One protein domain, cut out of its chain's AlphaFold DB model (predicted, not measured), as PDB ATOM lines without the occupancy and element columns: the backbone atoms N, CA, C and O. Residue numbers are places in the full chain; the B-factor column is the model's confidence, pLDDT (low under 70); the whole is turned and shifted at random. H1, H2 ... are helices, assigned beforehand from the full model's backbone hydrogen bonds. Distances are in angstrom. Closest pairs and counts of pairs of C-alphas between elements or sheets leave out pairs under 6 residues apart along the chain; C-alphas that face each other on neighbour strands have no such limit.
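Overview. This is residues 14 to 101 of the 152 residues of an uncharacterized protein of Candidatus Rokubacteria bacterium (UniProt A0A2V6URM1). Helices H1, H2, H3 and H4 follow one another along a loose arch, and the unnamed residues 14 to 42 span its open side. The unnamed residues 66 to 80 fold in toward the middle. The printed part has 88 residues, 37 in four named helices: all helix, no named strand. It is loose, with a radius of gyration of the C-alphas of 16.0 A, spanning 51 by 29 by 19 A.

Arrangement. H4, residues 87 to 98, touches H3, residues 81 to 84, only at the corner, with residues 89 to 93 alone; the closest C-alphas, Trp 83 and Tyr 89, are 5.7 A apart. H2, residues 56 to 65, is close to but not clearly touching H3; the closest C-alphas, Ala 64 and Met 82, are 5.2 A apart. H1, residues 43 to 53, is apart from H4. O i to N i+4 pairs are within hydrogen-bond range throughout H1, 5 of 6 in H2 and 3 of 8 in H4, where 7 of 9 O i to N i+3 pairs are; H3 is too short for an i+4 pair.

Along the chain. H1, 15.3 A long, begins at C-alpha 43 (131.072, 177.007, 190.738); H4, 19.4 A, ends at C-alpha 98 (147.025, 147.698, 202.126).

Size, cuts and confidence. The printed part has no cut, the link from H2 to H3 is long, and no printed residue is under 70 in pLDDT.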
ATOM      1  N   ASP A  14     166.536 153.727 206.203       91.44
ATOM      2  CA  ASP A  14     165.687 153.017 205.252       91.44
ATOM      3  C   ASP A  14     164.204 153.114 205.649       91.44
ATOM      4  O   ASP A  14     163.861 153.517 206.764       91.44
ATOM      5  N   HIS A  15     163.321 152.747 204.725       91.06
ATOM      6  CA  HIS A  15     161.890 152.626 204.950       91.06
ATOM      7  C   HIS A  15     161.461 151.165 204.875       91.06
ATOM      8  O   HIS A  15     161.929 150.385 204.052       91.06
ATOM      9  N   ALA A  16     160.483 150.809 205.696       93.56
ATOM     10  CA  ALA A  16     159.828 149.518 205.627       93.56
ATOM     11  C   ALA A  16     158.317 149.712 205.679       93.56
ATOM     12  O   ALA A  16     157.802 150.665 206.264       93.56
ATOM     13  N   MET A  17     157.597 148.772 205.079       94.44
ATOM     14  CA  MET A  17     156.177 148.619 205.357       94.44
ATOM     15  C   MET A  17     155.969 148.173 206.812       94.44
ATOM     16  O   MET A  17     156.837 147.520 207.395       94.44
ATOM     17  N   ASN A  18     154.775 148.415 207.356       94.88
ATOM     18  CA  ASN A  18     154.373 147.904 208.667       94.88
ATOM     19  C   ASN A  18     154.575 146.381 208.752       94.88
ATOM     20  O   ASN A  18     154.420 145.691 207.738       94.88
ATOM     21  N   PRO A  19     154.880 145.826 209.937       95.50
ATOM     22  CA  PRO A  19     154.960 144.382 210.110       95.50
ATOM     23  C   PRO A  19     153.614 143.710 209.798       95.50
ATOM     24  O   PRO A  19     152.540 144.272 210.021       95.50
ATOM     25  N   SER A  20     153.672 142.483 209.277       96.19
ATOM     26  CA  SER A  20     152.472 141.667 209.078       96.19
ATOM     27  C   SER A  20     151.978 141.128 210.422       96.19
ATOM     28  O   SER A  20     152.750 140.528 211.165       96.19
ATOM     29  N   GLY A  21     150.689 141.297 210.712       95.62
ATOM     30  CA  GLY A  21     150.022 140.627 211.825       95.62
ATOM     31  C   GLY A  21     149.342 139.317 211.392       95.62
ATOM     32  O   GLY A  21     149.285 139.011 210.198       95.62
ATOM     33  N   PRO A  22     148.729 138.572 212.333       97.25
ATOM     34  CA  PRO A  22     148.059 137.295 212.049       97.25
ATOM     35  C   PRO A  22     146.919 137.372 211.020       97.25
ATOM     36  O   PRO A  22     146.538 136.364 210.439       97.25
ATOM     37  N   LYS A  23     146.352 138.566 210.806       95.19
ATOM     38  CA  LYS A  23     145.253 138.818 209.857       95.19
ATOM     39  C   LYS A  23     145.688 139.628 208.632       95.19
ATOM     40  O   LYS A  23     144.842 140.194 207.946       95.19
ATOM     41  N   GLY A  24     146.992 139.710 208.377       94.62
ATOM     42  CA  GLY A  24     147.568 140.457 207.265       94.62
ATOM     43  C   GLY A  24     148.327 141.707 207.701       94.62
ATOM     44  O   GLY A  24     148.575 141.945 208.884       94.62
ATOM     45  N   ARG A  25     148.727 142.496 206.705       95.62
ATOM     46  CA  ARG A  25     149.493 143.734 206.859       95.62
ATOM     47  C   ARG A  25     148.606 144.909 206.485       95.62
ATOM     48  O   ARG A  25     147.996 144.875 205.423       95.62
ATOM     49  N   PHE A  26     148.545 145.922 207.343       95.00
ATOM     50  CA  PHE A  26     147.705 147.098 207.129       95.00
ATOM     51  C   PHE A  26     148.466 148.373 207.466       95.00
ATOM     52  O   PHE A  26     149.291 148.395 208.384       95.00
ATOM     53  N   HIS A  27     148.150 149.436 206.737       94.50
ATOM     54  CA  HIS A  27     148.733 150.759 206.927       94.50
ATOM     55  C   HIS A  27     147.623 151.777 207.158       94.50
ATOM     56  O   HIS A  27     146.510 151.608 206.661       94.50
ATOM     57  N   VAL A  28     147.918 152.825 207.920       91.31
ATOM     58  CA  VAL A  28     147.004 153.959 208.071       91.31
ATOM     59  C   VAL A  28     147.418 155.023 207.068       91.31
ATOM     60  O   VAL A  28     148.577 155.432 207.061       91.31
ATOM     61  N   LEU A  29     146.474 155.474 206.243       86.81
ATOM     62  CA  LEU A  29     146.671 156.637 205.383       86.81
ATOM     63  C   LEU A  29     145.840 157.818 205.886       86.81
ATOM     64  O   LEU A  29     144.724 157.642 206.386       86.81
ATOM     65  N   ASN A  30     146.372 159.024 205.711       86.00
ATOM     66  CA  ASN A  30     145.594 160.242 205.860       86.00
ATOM     67  C   ASN A  30     145.174 160.733 204.475       86.00
ATOM     68  O   ASN A  30     146.026 161.080 203.656       86.00
ATOM     69  N   ALA A  31     143.872 160.724 204.202       85.38
ATOM     70  CA  ALA A  31     143.359 161.152 202.913       85.38
ATOM     71  C   ALA A  31     143.240 162.674 202.861       85.38
ATOM     72  O   ALA A  31     142.549 163.280 203.678       85.38
ATOM     73  N   VAL A  32     143.879 163.281 201.863       86.00
ATOM     74  CA  VAL A  32     143.750 164.710 201.564       86.00
ATOM     75  C   VAL A  32     142.948 164.853 200.279       86.00
ATOM     76  O   VAL A  32     143.235 164.194 199.280       86.00
ATOM     77  N   SER A  33     141.920 165.696 200.310       88.38
ATOM     78  CA  SER A  33     141.053 165.958 199.162       88.38
ATOM     79  C   SER A  33     140.727 167.443 199.062       88.38
ATOM     80  O   SER A  33     140.830 168.180 200.043       88.38
ATOM     81  N   HIS A  34     140.334 167.872 197.865       92.19
ATOM     82  CA  HIS A  34     139.818 169.212 197.619       92.19
ATOM     83  C   HIS A  34     138.300 169.148 197.467       92.19
ATOM     84  O   HIS A  34     137.773 168.251 196.808       92.19
ATOM     85  N   ALA A  35     137.604 170.123 198.044       94.25
ATOM     86  CA  ALA A  35     136.160 170.266 197.926       94.25
ATOM     87  C   ALA A  35     135.809 171.660 197.399       94.25
ATOM     88  O   ALA A  35     136.451 172.649 197.750       94.25
ATOM     89  N   VAL A  36     134.767 171.735 196.569       96.75
ATOM     90  CA  VAL A  36     134.153 173.007 196.175       96.75
ATOM     91  C   VAL A  36     133.017 173.290 197.145       96.75
ATOM     92  O   VAL A  36     132.085 172.494 197.261       96.75
ATOM     93  N   LEU A  37     133.101 174.415 197.851       96.00
ATOM     94  CA  LEU A  37     132.049 174.838 198.768       96.00
ATOM     95  C   LEU A  37     130.769 175.144 197.983       96.00
ATOM     96  O   LEU A  37     130.810 175.799 196.942       96.00
ATOM     97  N   THR A  38     129.620 174.704 198.493       96.94
ATOM     98  CA  THR A  38     128.317 174.875 197.822       96.94
ATOM     99  C   THR A  38     127.916 176.339 197.647       96.94
ATOM    100  O   THR A  38     127.190 176.666 196.718       96.94
ATOM    101  N   HIS A  39     128.425 177.219 198.506       96.06
ATOM    102  CA  HIS A  39     128.201 178.663 198.465       96.06
ATOM    103  C   HIS A  39     129.298 179.428 197.707       96.06
ATOM    104  O   HIS A  39     129.334 180.655 197.774       96.06
ATOM    105  N   ALA A  40     130.225 178.744 197.019       96.50
ATOM    106  CA  ALA A  40     131.233 179.442 196.226       96.50
ATOM    107  C   ALA A  40     130.550 180.249 195.102       96.50
ATOM    108  O   ALA A  40     129.695 179.687 194.405       96.50
ATOM    109  N   PRO A  41     130.924 181.530 194.908       97.00
ATOM    110  CA  PRO A  41     130.233 182.441 193.992       97.00
ATOM    111  C   PRO A  41     130.383 182.042 192.518       97.00
ATOM    112  O   PRO A  41     129.513 182.356 191.714       97.00
ATOM    113  N   ASP A  42     131.449 181.313 192.170       97.94
ATOM    114  CA  ASP A  42     131.671 180.782 190.827       97.94
ATOM    115  C   ASP A  42     132.011 179.283 190.872       97.94
ATOM    116  O   ASP A  42     133.162 178.851 190.998       97.94
ATOM    117  N   GLN A  43     130.964 178.467 190.765       97.88
ATOM    118  CA  GLN A  43     131.072 177.007 190.738       97.88
ATOM    119  C   GLN A  43     131.778 176.491 189.477       97.88
ATOM    120  O   GLN A  43     132.413 175.433 189.516       97.88
ATOM    121  N   ALA A  44     131.639 177.191 188.349       97.81
ATOM    122  CA  ALA A  44     132.198 176.761 187.075       97.81
ATOM    123  C   ALA A  44     133.720 176.933 187.079       97.81
ATOM    124  O   ALA A  44     134.437 175.970 186.791       97.81
ATOM    125  N   ALA A  45     134.209 178.106 187.493       97.88
ATOM    126  CA  ALA A  45     135.635 178.379 187.626       97.88
ATOM    127  C   ALA A  45     136.299 177.455 188.656       97.88
ATOM    128  O   ALA A  45     137.339 176.868 188.362       97.88
ATOM    129  N   ALA A  46     135.675 177.234 189.821       97.75
ATOM    130  CA  ALA A  46     136.213 176.327 190.840       97.75
ATOM    131  C   ALA A  46     136.379 174.888 190.313       97.75
ATOM    132  O   ALA A  46     137.424 174.261 190.498       97.75
ATOM    133  N   LYS A  47     135.376 174.365 189.595       97.50
ATOM    134  CA  LYS A  47     135.455 173.035 188.965       97.50
ATOM    135  C   LYS A  47     136.487 172.992 187.838       97.50
ATOM    136  O   LYS A  47     137.179 171.987 187.699       97.50
ATOM    137  N   ALA A  48     136.596 174.048 187.030       97.88
ATOM    138  CA  ALA A  48     137.604 174.143 185.975       97.88
ATOM    139  C   ALA A  48     139.027 174.147 186.552       97.88
ATOM    140  O   ALA A  48     139.884 173.414 186.060       97.88
ATOM    141  N   PHE A  49     139.251 174.882 187.643       97.12
ATOM    142  CA  PHE A  49     140.519 174.882 188.364       97.12
ATOM    143  C   PHE A  49     140.878 173.491 188.888       97.12
ATOM    144  O   PHE A  49     141.993 173.037 188.656       97.12
ATOM    145  N   LEU A  50     139.942 172.779 189.530       96.38
ATOM    146  CA  LEU A  50     140.215 171.415 189.991       96.38
ATOM    147  C   LEU A  50     140.549 170.475 188.825       96.38
ATOM    148  O   LEU A  50     141.487 169.696 188.937       96.38
ATOM    149  N   ARG A  51     139.860 170.572 187.680       96.31
ATOM    150  CA  ARG A  51     140.233 169.779 186.494       96.31
ATOM    151  C   ARG A  51     141.657 170.072 186.033       96.31
ATOM    152  O   ARG A  51     142.403 169.138 185.785       96.31
ATOM    153  N   TRP A  52     142.035 171.347 185.953       97.00
ATOM    154  CA  TRP A  52     143.396 171.743 185.588       97.00
ATOM    155  C   TRP A  52     144.437 171.277 186.617       97.00
ATOM    156  O   TRP A  52     145.498 170.797 186.234       97.00
ATOM    157  N   LEU A  53     144.132 171.374 187.912       94.56
ATOM    158  CA  LEU A  53     145.025 170.965 188.999       94.56
ATOM    159  C   LEU A  53     145.306 169.454 188.981       94.56
ATOM    160  O   LEU A  53     146.421 169.035 189.281       94.56
ATOM    161  N   TYR A  54     144.297 168.649 188.641       93.06
ATOM    162  CA  TYR A  54     144.398 167.189 188.550       93.06
ATOM    163  C   TYR A  54     144.793 166.678 187.155       93.06
ATOM    164  O   TYR A  54     144.939 165.466 186.985       93.06
ATOM    165  N   ASP A  55     144.993 167.565 186.177       95.06
ATOM    166  CA  ASP A  55     145.584 167.203 184.888       95.06
ATOM    167  C   ASP A  55     146.990 166.626 185.097       95.06
ATOM    168  O   ASP A  55     147.747 167.103 185.953       95.06
ATOM    169  N   ASP A  56     147.348 165.610 184.309       94.56
ATOM    170  CA  ASP A  56     148.596 164.857 184.475       94.56
ATOM    171  C   ASP A  56     149.822 165.772 184.527       94.56
ATOM    172  O   ASP A  56     150.680 165.620 185.396       94.56
ATOM    173  N   LYS A  57     149.866 166.815 183.691       95.81
ATOM    174  CA  LYS A  57     150.996 167.749 183.672       95.81
ATOM    175  C   LYS A  57     151.216 168.438 185.021       95.81
ATOM    176  O   LYS A  57     152.366 168.672 185.402       95.81
ATOM    177  N   GLN A  58     150.146 168.819 185.721       95.38
ATOM    178  CA  GLN A  58     150.254 169.493 187.020       95.38
ATOM    179  C   GLN A  58     150.477 168.481 188.138       95.38
ATOM    180  O   GLN A  58     151.386 168.649 188.955       95.38
ATOM    181  N   MET A  59     149.689 167.408 188.130       93.50
ATOM    182  CA  MET A  59     149.718 166.379 189.158       93.50
ATOM    183  C   MET A  59     151.060 165.637 189.184       93.50
ATOM    184  O   MET A  59     151.679 165.549 190.244       93.50
ATOM    185  N   SER A  60     151.581 165.205 188.032       94.69
ATOM    186  CA  SER A  60     152.883 164.530 187.924       94.69
ATOM    187  C   SER A  60     154.028 165.388 188.463       94.69
ATOM    188  O   SER A  60     154.884 164.901 189.206       94.69
ATOM    189  N   ARG A  61     154.029 166.696 188.161       94.62
ATOM    190  CA  ARG A  61     155.037 167.636 188.682       94.62
ATOM    191  C   ARG A  61     154.930 167.803 190.195       94.62
ATOM    192  O   ARG A  61     155.955 167.808 190.876       94.62
ATOM    193  N   TRP A  62     153.711 167.931 190.718       92.81
ATOM    194  CA  TRP A  62     153.479 168.062 192.152       92.81
ATOM    195  C   TRP A  62     153.911 166.802 192.912       92.81
ATOM    196  O   TRP A  62     154.715 166.897 193.841       92.81
ATOM    197  N   LEU A  63     153.481 165.619 192.463       93.12
ATOM    198  CA  LEU A  63     153.840 164.342 193.082       93.12
ATOM    199  C   LEU A  63     155.357 164.096 193.067       93.12
ATOM    200  O   LEU A  63     155.935 163.746 194.095       93.12
ATOM    201  N   ALA A  64     156.022 164.342 191.933       93.19
ATOM    202  CA  ALA A  64     157.474 164.199 191.832       93.19
ATOM    203  C   ALA A  64     158.217 165.161 192.777       93.19
ATOM    204  O   ALA A  64     159.195 164.772 193.414       93.19
ATOM    205  N   SER A  65     157.733 166.400 192.925       92.81
ATOM    206  CA  SER A  65     158.347 167.384 193.829       92.81
ATOM    207  C   SER A  65     158.245 167.000 195.310       92.81
ATOM    208  O   SER A  65     159.085 167.402 196.118       92.81
ATOM    209  N   ALA A  66     157.244 166.189 195.664       89.94
ATOM    210  CA  ALA A  66     156.986 165.768 197.032       89.94
ATOM    211  C   ALA A  66     157.927 164.660 197.528       89.94
ATOM    212  O   ALA A  66     157.891 164.346 198.714       89.94
ATOM    213  N   ASN A  67     158.778 164.080 196.668       89.56
ATOM    214  CA  ASN A  67     159.752 163.045 197.050       89.56
ATOM    215  C   ASN A  67     159.105 161.870 197.812       89.56
ATOM    216  O   ASN A  67     159.566 161.494 198.890       89.56
ATOM    217  N   ALA A  68     158.000 161.347 197.270       88.75
ATOM    218  CA  ALA A  68     157.192 160.275 197.860       88.75
ATOM    219  C   ALA A  68     156.622 160.573 199.264       88.75
ATOM    220  O   ALA A  68     156.251 159.654 199.985       88.75
ATOM    221  N   TYR A  69     156.501 161.846 199.654       88.44
ATOM    222  CA  TYR A  69     155.737 162.228 200.847       88.44
ATOM    223  C   TYR A  69     154.218 162.137 200.624       88.44
ATOM    224  O   TYR A  69     153.465 161.824 201.543       88.44
ATOM    225  N   TYR A  70     153.776 162.397 199.390       89.62
ATOM    226  CA  TYR A  70     152.394 162.218 198.954       89.62
ATOM    227  C   TYR A  70     152.298 161.074 197.950       89.62
ATOM    228  O   TYR A  70     153.177 160.895 197.106       89.62
ATOM    229  N   ALA A  71     151.191 160.342 198.022       89.25
ATOM    230  CA  ALA A  71     150.820 159.319 197.062       89.25
ATOM    231  C   ALA A  71     149.505 159.687 196.357       89.25
ATOM    232  O   ALA A  71     148.586 160.206 197.000       89.25
ATOM    233  N   PRO A  72     149.381 159.398 195.055       88.25
ATOM    234  CA  PRO A  72     148.125 159.535 194.341       88.25
ATOM    235  C   PRO A  72     147.159 158.413 194.728       88.25
ATOM    236  O   PRO A  72     147.558 157.271 194.934       88.25
ATOM    237  N   PHE A  73     145.865 158.729 194.752       85.44
ATOM    238  CA  PHE A  73     144.805 157.719 194.860       85.44
ATOM    239  C   PHE A  73     144.529 156.993 193.538       85.44
ATOM    240  O   PHE A  73     143.910 155.933 193.532       85.44
ATOM    241  N   LEU A  74     144.928 157.585 192.410       89.81
ATOM    242  CA  LEU A  74     144.609 157.074 191.084       89.81
ATOM    243  C   LEU A  74     145.642 156.033 190.633       89.81
ATOM    244  O   LEU A  74     146.811 156.368 190.448       89.81
ATOM    245  N   HIS A  75     145.174 154.820 190.333       92.06
ATOM    246  CA  HIS A  75     146.000 153.703 189.850       92.06
ATOM    247  C   HIS A  75     146.781 153.985 188.555       92.06
ATOM    248  O   HIS A  75     147.782 153.331 188.278       92.06
ATOM    249  N   GLY A  76     146.383 154.996 187.774       93.19
ATOM    250  CA  GLY A  76     147.154 155.458 186.612       93.19
ATOM    251  C   GLY A  76     148.590 155.880 186.952       93.19
ATOM    252  O   GLY A  76     149.462 155.824 186.090       93.19
ATOM    253  N   TYR A  77     148.866 156.227 188.212       93.88
ATOM    254  CA  TYR A  77     150.196 156.606 188.690       93.88
ATOM    255  C   TYR A  77     150.965 155.467 189.370       93.88
ATOM    256  O   TYR A  77     152.080 155.686 189.854       93.88
ATOM    257  N   ASP A  78     150.430 154.244 189.401       92.94
ATOM    258  CA  ASP A  78     151.099 153.111 190.054       92.94
ATOM    259  C   ASP A  78     152.474 152.843 189.421       92.94
ATOM    260  O   ASP A  78     153.431 152.506 190.117       92.94
ATOM    261  N   ASN A  79     152.617 153.081 188.114       93.50
ATOM    262  CA  ASN A  79     153.875 152.933 187.374       93.50
ATOM    263  C   ASN A  79     154.578 154.271 187.079       93.50
ATOM    264  O   ASN A  79     155.472 154.320 186.236       93.50
ATOM    265  N   HIS A  80     154.193 155.358 187.756       95.19
ATOM    266  CA  HIS A  80     154.773 156.677 187.511       95.19
ATOM    267  C   HIS A  80     156.287 156.704 187.841       95.19
ATOM    268  O   HIS A  80     156.688 156.185 188.889       95.19
ATOM    269  N   PRO A  81     157.147 157.345 187.016       94.75
ATOM    270  CA  PRO A  81     158.604 157.340 187.204       94.75
ATOM    271  C   PRO A  81     159.096 157.882 188.551       94.75
ATOM    272  O   PRO A  81     160.188 157.524 188.986       94.75
ATOM    273  N   MET A  82     158.294 158.705 189.238       94.06
ATOM    274  CA  MET A  82     158.638 159.249 190.561       94.06
ATOM    275  C   MET A  82     159.009 158.174 191.588       94.06
ATOM    276  O   MET A  82     159.806 158.444 192.478       94.06
ATOM    277  N   TRP A  83     158.453 156.965 191.463       94.75
ATOM    278  CA  TRP A  83     158.715 155.865 192.390       94.75
ATOM    279  C   TRP A  83     160.127 155.293 192.267       94.75
ATOM    280  O   TRP A  83     160.619 154.693 193.215       94.75
ATOM    281  N   ASN A  84     160.779 155.488 191.119       94.44
ATOM    282  CA  ASN A  84     162.058 154.856 190.788       94.44
ATOM    283  C   ASN A  84     163.258 155.802 190.961       94.44
ATOM    284  O   ASN A  84     164.384 155.419 190.663       94.44
ATOM    285  N   VAL A  85     163.028 157.035 191.427       93.25
ATOM    286  CA  VAL A  85     164.095 158.022 191.679       93.25
ATOM    287  C   VAL A  85     164.966 157.610 192.870       93.25
ATOM    288  O   VAL A  85     166.153 157.919 192.912       93.25
ATOM    289  N   GLU A  86     164.378 156.906 193.835       91.31
ATOM    290  CA  GLU A  86     165.022 156.485 195.073       91.31
ATOM    291  C   GLU A  86     164.416 155.140 195.513       91.31
ATOM    292  O   GLU A  86     163.207 155.078 195.755       91.31
ATOM    293  N   PRO A  87     165.212 154.058 195.641       91.62
ATOM    294  CA  PRO A  87     164.721 152.736 196.043       91.62
ATOM    295  C   PRO A  87     163.873 152.734 197.323       91.62
ATOM    296  O   PRO A  87     162.917 151.965 197.438       91.62
ATOM    297  N   ARG A  88     164.158 153.648 198.259       91.31
ATOM    298  CA  ARG A  88     163.411 153.802 199.519       91.31
ATOM    299  C   ARG A  88     161.982 154.319 199.352       91.31
ATOM    300  O   ARG A  88     161.244 154.390 200.334       91.31
ATOM    301  N   TYR A  89     161.561 154.694 198.144       93.25
ATOM    302  CA  TYR A  89     160.168 155.046 197.856       93.25
ATOM    303  C   TYR A  89     159.293 153.813 197.620       93.25
ATOM    304  O   TYR A  89     158.078 153.875 197.813       93.25
ATOM    305  N   LEU A  90     159.888 152.674 197.251       93.94
ATOM    306  CA  LEU A  90     159.144 151.456 196.923       93.94
ATOM    307  C   LEU A  90     158.341 150.892 198.108       93.94
ATOM    308  O   LEU A  90     157.172 150.564 197.900       93.94
ATOM    309  N   PRO A  91     158.863 150.838 199.352       92.94
ATOM    310  CA  PRO A  91     158.059 150.420 200.502       92.94
ATOM    311  C   PRO A  91     156.813 151.288 200.702       92.94
ATOM    312  O   PRO A  91     155.758 150.771 201.064       92.94
ATOM    313  N   TYR A  92     156.915 152.594 200.433       91.62
ATOM    314  CA  TYR A  92     155.780 153.509 200.521       91.62
ATOM    315  C   TYR A  92     154.773 153.279 199.386       91.62
ATOM    316  O   TYR A  92     153.584 153.173 199.654       91.62
ATOM    317  N   LYS A  93     155.221 153.086 198.139       93.50
ATOM    318  CA  LYS A  93     154.333 152.678 197.035       93.50
ATOM    319  C   LYS A  93     153.558 151.397 197.371       93.50
ATOM    320  O   LYS A  93     152.348 151.322 197.171       93.50
ATOM    321  N   GLU A  94     154.245 150.386 197.895       92.94
ATOM    322  CA  GLU A  94     153.640 149.087 198.205       92.94
ATOM    323  C   GLU A  94     152.667 149.154 199.391       92.94
ATOM    324  O   GLU A  94     151.652 148.447 199.403       92.94
ATOM    325  N   CYS A  95     152.904 150.047 200.358       93.00
ATOM    326  CA  CYS A  95     152.020 150.211 201.511       93.00
ATOM    327  C   CYS A  95     150.610 150.692 201.116       93.00
ATOM    328  O   CYS A  95     149.630 150.342 201.784       93.00
ATOM    329  N   LEU A  96     150.475 151.407 199.989       91.75
ATOM    330  CA  LEU A  96     149.197 151.916 199.476       91.75
ATOM    331  C   LEU A  96     148.187 150.795 199.200       91.75
ATOM    332  O   LEU A  96     147.006 150.950 199.503       91.75
ATOM    333  N   LYS A  97     148.650 149.623 198.741       91.69
ATOM    334  CA  LYS A  97     147.801 148.449 198.438       91.69
ATOM    335  C   LYS A  97     147.052 147.906 199.656       91.69
ATOM    336  O   LYS A  97     146.054 147.207 199.526       91.69
ATOM    337  N   THR A  98     147.565 148.187 200.849       93.25
ATOM    338  CA  THR A  98     147.025 147.698 202.126       93.25
ATOM    339  C   THR A  98     146.673 148.837 203.079       93.25
ATOM    340  O   THR A  98     146.433 148.622 204.272       93.25
ATOM    341  N   SER A  99     146.651 150.060 202.557       92.06
ATOM    342  CA  SER A  99     146.329 151.245 203.326       92.06
ATOM    343  C   SER A  99     144.829 151.353 203.568       92.06
ATOM    344  O   SER A  99     144.003 151.033 202.715       92.06
ATOM    345  N   ARG A 100     144.473 151.798 204.767       91.50
ATOM    346  CA  ARG A 100     143.102 151.975 205.232       91.50
ATOM    347  C   ARG A 100     142.978 153.320 205.947       91.50
ATOM    348  O   ARG A 100     143.940 153.761 206.580       91.50
ATOM    349  N   PRO A 101     141.812 153.981 205.890       88.94
ATOM    350  CA  PRO A 101     141.544 155.079 206.802       88.94
ATOM    351  C   PRO A 101     141.524 154.562 208.245       88.94
ATOM    352  O   PRO A 101     141.171 153.409 208.496       88.94
TER     353      PRO A 101